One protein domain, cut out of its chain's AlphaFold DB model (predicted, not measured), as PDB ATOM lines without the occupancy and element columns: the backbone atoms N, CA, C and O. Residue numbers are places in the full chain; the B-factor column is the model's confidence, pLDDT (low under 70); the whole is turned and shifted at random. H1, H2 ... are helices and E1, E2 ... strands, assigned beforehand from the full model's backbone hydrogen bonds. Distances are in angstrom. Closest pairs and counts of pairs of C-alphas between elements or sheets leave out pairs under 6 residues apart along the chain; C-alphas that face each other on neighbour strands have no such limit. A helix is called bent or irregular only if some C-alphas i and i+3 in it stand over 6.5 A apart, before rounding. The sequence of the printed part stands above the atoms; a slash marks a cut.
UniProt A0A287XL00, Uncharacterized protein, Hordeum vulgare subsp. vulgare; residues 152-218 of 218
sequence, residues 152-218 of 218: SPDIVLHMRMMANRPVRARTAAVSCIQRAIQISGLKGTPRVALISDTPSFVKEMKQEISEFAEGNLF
ATOM      1  N   SER A 152     -52.915 -35.236  46.082       82.88
ATOM      2  CA  SER A 152     -52.262 -35.568  47.352       82.88
ATOM      3  C   SER A 152     -51.480 -36.880  47.215       82.88
ATOM      4  O   SER A 152     -52.076 -37.877  46.807       82.88
ATOM      5  N   PRO A 153     -50.172 -36.914  47.526       87.81
ATOM      6  CA  PRO A 153     -49.414 -38.160  47.519       87.81
ATOM      7  C   PRO A 153     -49.871 -39.074  48.659       87.81
ATOM      8  O   PRO A 153     -50.220 -38.600  49.740       87.81
ATOM      9  N   ASP A 154     -49.825 -40.382  48.425       87.81
ATOM     10  CA  ASP A 154     -50.134 -41.391  49.439       87.81
ATOM     11  C   ASP A 154     -48.938 -41.598  50.383       87.81
ATOM     12  O   ASP A 154     -49.100 -41.888  51.567       87.81
ATOM     13  N   ILE A 155     -47.720 -41.408  49.861       89.06
ATOM     14  CA  ILE A 155     -46.458 -41.496  50.601       89.06
ATOM     15  C   ILE A 155     -45.559 -40.320  50.207       89.06
ATOM     16  O   ILE A 155     -45.431 -39.984  49.031       89.06
ATOM     17  N   VAL A 156     -44.883 -39.715  51.185       88.94
ATOM     18  CA  VAL A 156     -43.854 -38.691  50.953       88.94
ATOM     19  C   VAL A 156     -42.511 -39.223  51.439       88.94
ATOM     20  O   VAL A 156     -42.367 -39.575  52.609       88.94
ATOM     21  N   LEU A 157     -41.518 -39.256  50.553       90.81
ATOM     22  CA  LEU A 157     -40.132 -39.562  50.883       90.81
ATOM     23  C   LEU A 157     -39.311 -38.277  50.771       90.81
ATOM     24  O   LEU A 157     -39.028 -37.802  49.673       90.81
ATOM     25  N   HIS A 158     -38.915 -37.729  51.918       90.69
ATOM     26  CA  HIS A 158     -37.982 -36.610  51.984       90.69
ATOM     27  C   HIS A 158     -36.583 -37.111  52.344       90.69
ATOM     28  O   HIS A 158     -36.390 -37.743  53.382       90.69
ATOM     29  N   MET A 159     -35.605 -36.813  51.491       86.25
ATOM     30  CA  MET A 159     -34.224 -37.251  51.655       86.25
ATOM     31  C   MET A 159     -33.247 -36.092  51.526       86.25
ATOM     32  O   MET A 159     -33.027 -35.550  50.443       86.25
ATOM     33  N   ARG A 160     -32.596 -35.773  52.641       88.31
ATOM     34  CA  ARG A 160     -31.467 -34.850  52.682       88.31
ATOM     35  C   ARG A 160     -30.175 -35.643  52.532       88.31
ATOM     36  O   ARG A 160     -29.754 -36.325  53.462       88.31
ATOM     37  N   MET A 161     -29.580 -35.569  51.353       82.50
ATOM     38  CA  MET A 161     -28.424 -36.369  50.962       82.50
ATOM     39  C   MET A 161     -27.129 -35.561  50.970       82.50
ATOM     40  O   MET A 161     -26.055 -36.153  50.885       82.50
ATOM     41  N   MET A 162     -27.206 -34.232  51.110       83.06
ATOM     42  CA  MET A 162     -26.048 -33.332  51.121       83.06
ATOM     43  C   MET A 162     -25.135 -33.572  49.906       83.06
ATOM     44  O   MET A 162     -23.918 -33.650  50.042       83.06
ATOM     45  N   ALA A 163     -25.745 -33.756  48.728       75.25
ATOM     46  CA  ALA A 163     -25.102 -34.109  47.458       75.25
ATOM     47  C   ALA A 163     -24.413 -35.493  47.389       75.25
ATOM     48  O   ALA A 163     -23.807 -35.820  46.367       75.25
ATOM     49  N   ASN A 164     -24.542 -36.345  48.411       77.94
ATOM     50  CA  ASN A 164     -24.033 -37.718  48.382       77.94
ATOM     51  C   ASN A 164     -25.014 -38.695  47.712       77.94
ATOM     52  O   ASN A 164     -26.220 -38.460  47.646       77.94
ATOM     53  N   ARG A 165     -24.502 -39.842  47.242       75.81
ATOM     54  CA  ARG A 165     -25.317 -40.914  46.629       75.81
ATOM     55  C   ARG A 165     -25.003 -42.316  47.170       75.81
ATOM     56  O   ARG A 165     -24.641 -43.207  46.404       75.81
ATOM     57  N   PRO A 166     -25.094 -42.553  48.489       83.00
ATOM     58  CA  PRO A 166     -24.892 -43.885  49.035       83.00
ATOM     59  C   PRO A 166     -25.979 -44.844  48.535       83.00
ATOM     60  O   PRO A 166     -27.158 -44.689  48.855       83.00
ATOM     61  N   VAL A 167     -25.555 -45.892  47.823       85.00
ATOM     62  CA  VAL A 167     -26.417 -46.995  47.351       85.00
ATOM     63  C   VAL A 167     -27.260 -47.561  48.495       85.00
ATOM     64  O   VAL A 167     -28.453 -47.794  48.343       85.00
ATOM     65  N   ARG A 168     -26.671 -47.689  49.690       87.44
ATOM     66  CA  ARG A 168     -27.352 -48.224  50.875       87.44
ATOM     67  C   ARG A 168     -28.560 -47.387  51.310       87.44
ATOM     68  O   ARG A 168     -29.562 -47.958  51.725       87.44
ATOM     69  N   ALA A 169     -28.481 -46.056  51.205       86.56
ATOM     70  CA  ALA A 169     -29.613 -45.185  51.524       86.56
ATOM     71  C   ALA A 169     -30.727 -45.322  50.482       86.56
ATOM     72  O   ALA A 169     -31.899 -45.299  50.841       86.56
ATOM     73  N   ARG A 170     -30.354 -45.529  49.214       87.50
ATOM     74  CA  ARG A 170     -31.289 -45.801  48.122       87.50
ATOM     75  C   ARG A 170     -32.068 -47.092  48.362       87.50
ATOM     76  O   ARG A 170     -33.292 -47.066  48.439       87.50
ATOM     77  N   THR A 171     -31.359 -48.194  48.610       90.31
ATOM     78  CA  THR A 171     -31.974 -49.491  48.925       90.31
ATOM     79  C   THR A 171     -32.877 -49.397  50.155       90.31
ATOM     80  O   THR A 171     -34.003 -49.884  50.128       90.31
ATOM     81  N   ALA A 172     -32.422 -48.716  51.213       91.12
ATOM     82  CA  ALA A 172     -33.232 -48.500  52.408       91.12
ATOM     83  C   ALA A 172     -34.509 -47.703  52.102       91.12
ATOM     84  O   ALA A 172     -35.581 -48.076  52.571       91.12
ATOM     85  N   ALA A 173     -34.417 -46.650  51.286       92.06
ATOM     86  CA  ALA A 173     -35.564 -45.846  50.887       92.06
ATOM     87  C   ALA A 173     -36.607 -46.673  50.117       92.06
ATOM     88  O   ALA A 173     -37.788 -46.624  50.459       92.06
ATOM     89  N   VAL A 174     -36.180 -47.489  49.145       92.81
ATOM     90  CA  VAL A 174     -37.067 -48.399  48.396       92.81
ATOM     91  C   VAL A 174     -37.761 -49.387  49.336       92.81
ATOM     92  O   VAL A 174     -38.991 -49.485  49.327       92.81
ATOM     93  N   SER A 175     -37.006 -50.065  50.206       93.25
ATOM     94  CA  SER A 175     -37.576 -51.009  51.176       93.25
ATOM     95  C   SER A 175     -38.540 -50.335  52.157       93.25
ATOM     96  O   SER A 175     -39.581 -50.903  52.491       93.25
ATOM     97  N   CYS A 176     -38.243 -49.108  52.600       91.94
ATOM     98  CA  CYS A 176     -39.136 -48.328  53.456       91.94
ATOM     99  C   CYS A 176     -40.454 -47.987  52.755       91.94
ATOM    100  O   CYS A 176     -41.506 -48.125  53.378       91.94
ATOM    101  N   ILE A 177     -40.424 -47.594  51.476       91.62
ATOM    102  CA  ILE A 177     -41.646 -47.315  50.708       91.62
ATOM    103  C   ILE A 177     -42.478 -48.592  50.571       91.62
ATOM    104  O   ILE A 177     -43.661 -48.579  50.898       91.62
ATOM    105  N   GLN A 178     -41.869 -49.708  50.163       91.00
ATOM    106  CA  GLN A 178     -42.571 -50.992  50.044       91.00
ATOM    107  C   GLN A 178     -43.228 -51.395  51.365       91.00
ATOM    108  O   GLN A 178     -44.394 -51.795  51.399       91.00
ATOM    109  N   ARG A 179     -42.502 -51.240  52.477       90.19
ATOM    110  CA  ARG A 179     -43.035 -51.548  53.802       90.19
ATOM    111  C   ARG A 179     -44.171 -50.609  54.201       90.19
ATOM    112  O   ARG A 179     -45.148 -51.076  54.781       90.19
ATOM    113  N   ALA A 180     -44.066 -49.319  53.888       89.25
ATOM    114  CA  ALA A 180     -45.129 -48.350  54.134       89.25
ATOM    115  C   ALA A 180     -46.401 -48.712  53.351       89.25
ATOM    116  O   ALA A 180     -47.466 -48.788  53.951       89.25
ATOM    117  N   ILE A 181     -46.285 -49.053  52.062       88.00
ATOM    118  CA  ILE A 181     -47.419 -49.498  51.230       88.00
ATOM    119  C   ILE A 181     -48.112 -50.716  51.855       88.00
ATOM    120  O   ILE A 181     -49.334 -50.722  52.000       88.00
ATOM    121  N   GLN A 182     -47.333 -51.721  52.276       87.00
ATOM    122  CA  GLN A 182     -47.860 -52.933  52.913       87.00
ATOM    123  C   GLN A 182     -48.626 -52.633  54.208       87.00
ATOM    124  O   GLN A 182     -49.692 -53.199  54.431       87.00
ATOM    125  N   ILE A 183     -48.088 -51.764  55.071       85.44
ATOM    126  CA  ILE A 183     -48.703 -51.436  56.367       85.44
ATOM    127  C   ILE A 183     -49.939 -50.547  56.186       85.44
ATOM    128  O   ILE A 183     -50.907 -50.688  56.927       85.44
ATOM    129  N   SER A 184     -49.921 -49.639  55.210       81.31
ATOM    130  CA  SER A 184     -51.004 -48.681  54.982       81.31
ATOM    131  C   SER A 184     -52.247 -49.293  54.330       81.31
ATOM    132  O   SER A 184     -53.287 -48.639  54.310       81.31
ATOM    133  N   GLY A 185     -52.170 -50.516  53.789       82.25
ATOM    134  CA  GLY A 185     -53.310 -51.180  53.144       82.25
ATOM    135  C   GLY A 185     -53.859 -50.420  51.929       82.25
ATOM    136  O   GLY A 185     -55.045 -50.535  51.613       82.25
ATOM    137  N   LEU A 186     -53.015 -49.610  51.278       82.44
ATOM    138  CA  LEU A 186     -53.390 -48.804  50.118       82.44
ATOM    139  C   LEU A 186     -53.854 -49.715  48.976       82.44
ATOM    140  O   LEU A 186     -53.234 -50.740  48.689       82.44
ATOM    141  N   LYS A 187     -54.958 -49.341  48.323       78.56
ATOM    142  CA  LYS A 187     -55.495 -50.056  47.159       78.56
ATOM    143  C   LYS A 187     -55.048 -49.357  45.877       78.56
ATOM    144  O   LYS A 187     -55.192 -48.144  45.768       78.56
ATOM    145  N   GLY A 188     -54.593 -50.134  44.896       83.69
ATOM    146  CA  GLY A 188     -54.100 -49.614  43.617       83.69
ATOM    147  C   GLY A 188     -52.641 -49.159  43.679       83.69
ATOM    148  O   GLY A 188     -51.933 -49.463  44.636       83.69
ATOM    149  N   THR A 189     -52.190 -48.460  42.637       86.81
ATOM    150  CA  THR A 189     -50.812 -47.961  42.540       86.81
ATOM    151  C   THR A 189     -50.646 -46.711  43.414       86.81
ATOM    152  O   THR A 189     -51.279 -45.693  43.135       86.81
ATOM    153  N   PRO A 190     -49.820 -46.752  44.472       90.56
ATOM    154  CA  PRO A 190     -49.627 -45.618  45.364       90.56
ATOM    155  C   PRO A 190     -48.810 -44.519  44.685       90.56
ATOM    156  O   PRO A 190     -47.850 -44.787  43.955       90.56
ATOM    157  N   ARG A 191     -49.149 -43.265  44.976       89.31
ATOM    158  CA  ARG A 191     -48.403 -42.093  44.515       89.31
ATOM    159  C   ARG A 191     -47.385 -41.686  45.563       89.31
ATOM    160  O   ARG A 191     -47.732 -41.393  46.708       89.31
ATOM    161  N   VAL A 192     -46.129 -41.617  45.148       90.50
ATOM    162  CA  VAL A 192     -45.004 -41.262  46.008       90.50
ATOM    163  C   VAL A 192     -44.477 -39.892  45.593       90.50
ATOM    164  O   VAL A 192     -44.057 -39.697  44.450       90.50
ATOM    165  N   ALA A 193     -44.476 -38.938  46.523       90.06
ATOM    166  CA  ALA A 193     -43.764 -37.675  46.356       90.06
ATOM    167  C   ALA A 193     -42.314 -37.842  46.815       90.06
ATOM    168  O   ALA A 193     -42.060 -38.169  47.976       90.06
ATOM    169  N   LEU A 194     -41.371 -37.619  45.903       90.38
ATOM    170  CA  LEU A 194     -39.941 -37.682  46.186       90.38
ATOM    171  C   LEU A 194     -39.388 -36.262  46.314       90.38
ATOM    172  O   LEU A 194     -39.461 -35.508  45.350       90.38
ATOM    173  N   ILE A 195     -38.821 -35.925  47.475       90.00
ATOM    174  CA  ILE A 195     -38.233 -34.610  47.770       90.00
ATOM    175  C   ILE A 195     -36.769 -34.820  48.156       90.00
ATOM    176  O   ILE A 195     -36.481 -35.567  49.096       90.00
ATOM    177  N   SER A 196     -35.830 -34.165  47.471       89.25
ATOM    178  CA  SER A 196     -34.413 -34.248  47.837       89.25
ATOM    179  C   SER A 196     -33.612 -33.009  47.460       89.25
ATOM    180  O   SER A 196     -33.856 -32.378  46.438       89.25
ATOM    181  N   ASP A 197     -32.574 -32.729  48.246       89.00
ATOM    182  CA  ASP A 197     -31.530 -31.752  47.919       89.00
ATOM    183  C   ASP A 197     -30.577 -32.227  46.798       89.00
ATOM    184  O   ASP A 197     -29.675 -31.493  46.401       89.00
ATOM    185  N   THR A 198     -30.761 -33.450  46.280       88.62
ATOM    186  CA  THR A 198     -29.884 -34.087  45.285       88.62
ATOM    187  C   THR A 198     -30.689 -34.559  44.058       88.62
ATOM    188  O   THR A 198     -31.127 -35.710  44.006       88.62
ATOM    189  N   PRO A 199     -30.877 -33.719  43.016       85.19
ATOM    190  CA  PRO A 199     -31.832 -33.981  41.925       85.19
ATOM    191  C   PRO A 199     -31.604 -35.277  41.137       85.19
ATOM    192  O   PRO A 199     -32.543 -35.928  40.678       85.19
ATOM    193  N   SER A 200     -30.345 -35.674  40.968       85.00
ATOM    194  CA  SER A 200     -29.974 -36.923  40.299       85.00
ATOM    195  C   SER A 200     -30.490 -38.160  41.031       85.00
ATOM    196  O   SER A 200     -30.917 -39.111  40.388       85.00
ATOM    197  N   PHE A 201     -30.495 -38.125  42.366       84.69
ATOM    198  CA  PHE A 201     -30.984 -39.224  43.189       84.69
ATOM    199  C   PHE A 201     -32.490 -39.424  42.997       84.69
ATOM    200  O   PHE A 201     -32.960 -40.554  42.905       84.69
ATOM    201  N   VAL A 202     -33.245 -38.333  42.843       86.62
ATOM    202  CA  VAL A 202     -34.693 -38.397  42.600       86.62
ATOM    203  C   VAL A 202     -35.011 -39.098  41.275       86.62
ATOM    204  O   VAL A 202     -35.967 -39.869  41.199       86.62
ATOM    205  N   LYS A 203     -34.188 -38.890  40.236       86.75
ATOM    206  CA  LYS A 203     -34.331 -39.590  38.946       86.75
ATOM    207  C   LYS A 203     -34.099 -41.096  39.082       86.75
ATOM    208  O   LYS A 203     -34.893 -41.868  38.553       86.75
ATOM    209  N   GLU A 204     -33.045 -41.490  39.795       87.69
ATOM    210  CA  GLU A 204     -32.723 -42.900  40.058       87.69
ATOM    211  C   GLU A 204     -33.835 -43.573  40.878       87.69
ATOM    212  O   GLU A 204     -34.369 -44.600  40.472       87.69
ATOM    213  N   MET A 205     -34.270 -42.943  41.975       89.56
ATOM    214  CA  MET A 205     -35.372 -43.447  42.803       89.56
ATOM    215  C   MET A 205     -36.669 -43.601  42.019       89.56
ATOM    216  O   MET A 205     -37.365 -44.596  42.186       89.56
ATOM    217  N   LYS A 206     -37.005 -42.635  41.155       89.38
ATOM    218  CA  LYS A 206     -38.205 -42.720  40.320       89.38
ATOM    219  C   LYS A 206     -38.185 -43.962  39.424       89.38
ATOM    220  O   LYS A 206     -39.236 -44.563  39.232       89.38
ATOM    221  N   GLN A 207     -37.023 -44.330  38.881       88.81
ATOM    222  CA  GLN A 207     -36.880 -45.554  38.092       88.81
ATOM    223  C   GLN A 207     -37.066 -46.795  38.972       88.81
ATOM    224  O   GLN A 207     -37.865 -47.656  38.621       88.81
ATOM    225  N   GLU A 208     -36.420 -46.853  40.138       89.56
ATOM    226  CA  GLU A 208     -36.493 -48.025  41.026       89.56
ATOM    227  C   GLU A 208     -37.893 -48.283  41.595       89.56
ATOM    228  O   GLU A 208     -38.281 -49.436  41.759       89.56
ATOM    229  N   ILE A 209     -38.674 -47.239  41.883       91.62
ATOM    230  CA  ILE A 209     -40.029 -47.426  42.428       91.62
ATOM    231  C   ILE A 209     -41.101 -47.601  41.349       91.62
ATOM    232  O   ILE A 209     -42.236 -47.927  41.686       91.62
ATOM    233  N   SER A 210     -40.768 -47.391  40.069       89.44
ATOM    234  CA  SER A 210     -41.749 -47.410  38.971       89.44
ATOM    235  C   SER A 210     -42.459 -48.754  38.797       89.44
ATOM    236  O   SER A 210     -43.560 -48.801  38.257       89.44
ATOM    237  N   GLU A 211     -41.861 -49.833  39.305       87.38
ATOM    238  CA  GLU A 211     -42.439 -51.178  39.305       87.38
ATOM    239  C   GLU A 211     -43.656 -51.319  40.231       87.38
ATOM    240  O   GLU A 211     -44.487 -52.200  40.021       87.38
ATOM    241  N   PHE A 212     -43.774 -50.476  41.264       85.75
ATOM    242  CA  PHE A 212     -44.801 -50.632  42.301       85.75
ATOM    243  C   PHE A 212     -45.437 -49.319  42.781       85.75
ATOM    244  O   PHE A 212     -46.307 -49.357  43.650       85.75
ATOM    245  N   ALA A 213     -45.018 -48.164  42.257       86.25
ATOM    246  CA  ALA A 213     -45.527 -46.855  42.647       86.25
ATOM    247  C   ALA A 213     -45.357 -45.793  41.545       86.25
ATOM    248  O   ALA A 213     -44.411 -45.813  40.758       86.25
ATOM    249  N   GLU A 214     -46.235 -44.789  41.547       82.44
ATOM    250  CA  GLU A 214     -46.099 -43.605  40.698       82.44
ATOM    251  C   GLU A 214     -45.230 -42.548  41.391       82.44
ATOM    252  O   GLU A 214     -45.644 -41.917  42.366       82.44
ATOM    253  N   GLY A 215     -44.012 -42.334  40.888       69.38
ATOM    254  CA  GLY A 215     -43.094 -41.318  41.409       69.38
ATOM    255  C   GLY A 215     -43.316 -39.931  40.796       69.38
ATOM    256  O   GLY A 215     -42.992 -39.707  39.621       69.38
ATOM    257  N   ASN A 216     -43.779 -38.977  41.608       69.69
ATOM    258  CA  ASN A 216     -43.792 -37.551  41.271       69.69
ATOM    259  C   ASN A 216     -42.561 -36.854  41.874       69.69
ATOM    260  O   ASN A 216     -42.216 -37.060  43.038       69.69
ATOM    261  N   LEU A 217     -41.876 -36.068  41.041       65.12
ATOM    262  CA  LEU A 217     -40.632 -35.372  41.381       65.12
ATOM    263  C   LEU A 217     -40.960 -33.994  41.962       65.12
ATOM    264  O   LEU A 217     -41.706 -33.251  41.319       65.12
ATOM    265  N   PHE A 218     -40.373 -33.666  43.113       57.38
ATOM    266  CA  PHE A 218     -40.498 -32.372  43.783       57.38
ATOM    267  C   PHE A 218     -39.131 -31.831  44.203       57.38
ATOM    268  O   PHE A 218     -38.283 -32.632  44.668       57.38
TER     269      PHE A 218
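Overview. This is residues 152 to 218 of the 218 residues of an uncharacterized protein of Hordeum vulgare subsp. vulgare (UniProt A0A287XL00). A small sheet of three parallel strands is covered on one face by two helices, while its other face is bare. The long helix H1 runs over the E1 side of the sheet and the shorter H2 covers E2 and E3, the two helices meeting at a steep tilt; H1 with the links at its two ends makes the longest axis. The printed part has 67 residues with two named helices and three named strands, in the order E1, H1, E2, H2, E3 along the chain, and the class is mixed, helices and strands. The sheet's order is E1, E2, E3, and the chain crosses from E1 to E2 through H1 and from E2 to E3 through H2. The whole is compact, with a radius of gyration of the C-alphas of 11.3 A, and elongated in outline, with spans of 34 by 22 by 18 A.

Along the chain. The inner strand of the sheet is E2, residues 191 to 196, 16.4 A from first to last C-alpha. On one side of it is E1, residues 155 to 159, 13.0 A long, which begins with C-alpha 155 at (-46.458, -41.496, 50.601). On the other side is E3, residues 214 to 217, 9.9 A long, which ends with C-alpha 217 at (-40.632, -35.372, 41.381). H1, residues 167 to 184, is the longest helix, 25.8 A from C-alpha 167 at (-26.417, -46.995, 47.351) to C-alpha 184. H2, residues 199 to 209, is 15.8 A long. Neither helix is bent or irregular.

Arrangement. E1 and E2 are parallel neighbours at 14 degrees; N 157 and O 193, 2.8 A apart, and N 195 and O 157, 2.9 A apart, are within hydrogen-bond range. E2 and E3 are parallel at 29 degrees, with N 192 and O 214 at 2.8 A and N 216 and O 192 at 2.9 A. The edge strands E1 and E3 are apart. H2 is on the sheet at a height of 8.0 A, over E2 and E3, and runs along the strands, at 17 degrees to E2 on the local plane. Its closest C-alphas to E3 are those of Lys 206 and Gly 215, 5.2 A apart, and to E2 those of Leu 194 and Val 202, 6.4 A apart. H1 is on the same face of the sheet, at a height of 9.8 A, and runs along the strands, at 21 degrees to E1 on the local plane. It lies only just over E1, with 3 of its C-alphas falling on that strand. The closest C-alphas of E1 and H1 are those of Ile 155 and Ile 177, 7.6 A apart. H1 and H2 thus placed on one face of the sheet make two layers, helices over strands. With residues 170 to 174 alone, H1 touches H2, the closest C-alphas being those of Val 174 and Ile 209, 6.7 A apart; they run the same way at a steep tilt of 50 degrees. E1, H1, E2 and E2, H2, E3 are strand-helix-strand units, two parallel neighbour strands with a helix between, each with a right-handed crossover. In H1 and H2 every O i to N i+4 pair is within hydrogen-bond range.

Size, cuts and confidence. The two C-alphas farthest apart, those of Ala 163 and Lys 187, are 34.3 A apart. The first and last printed C-alphas, Ser 152 and Phe 218, are 12.7 A apart, and residue 218 is the chain's last residue. The printed part has no cut. The links from E2 to H2 and from H2 to E3 are tight, those from E1 to H1 and from H1 to E2 are short, and no link is long. The mean pLDDT of the printed part is 85.8; residues 215 to 218 are under 70, of which 215 to 217 belong to E3.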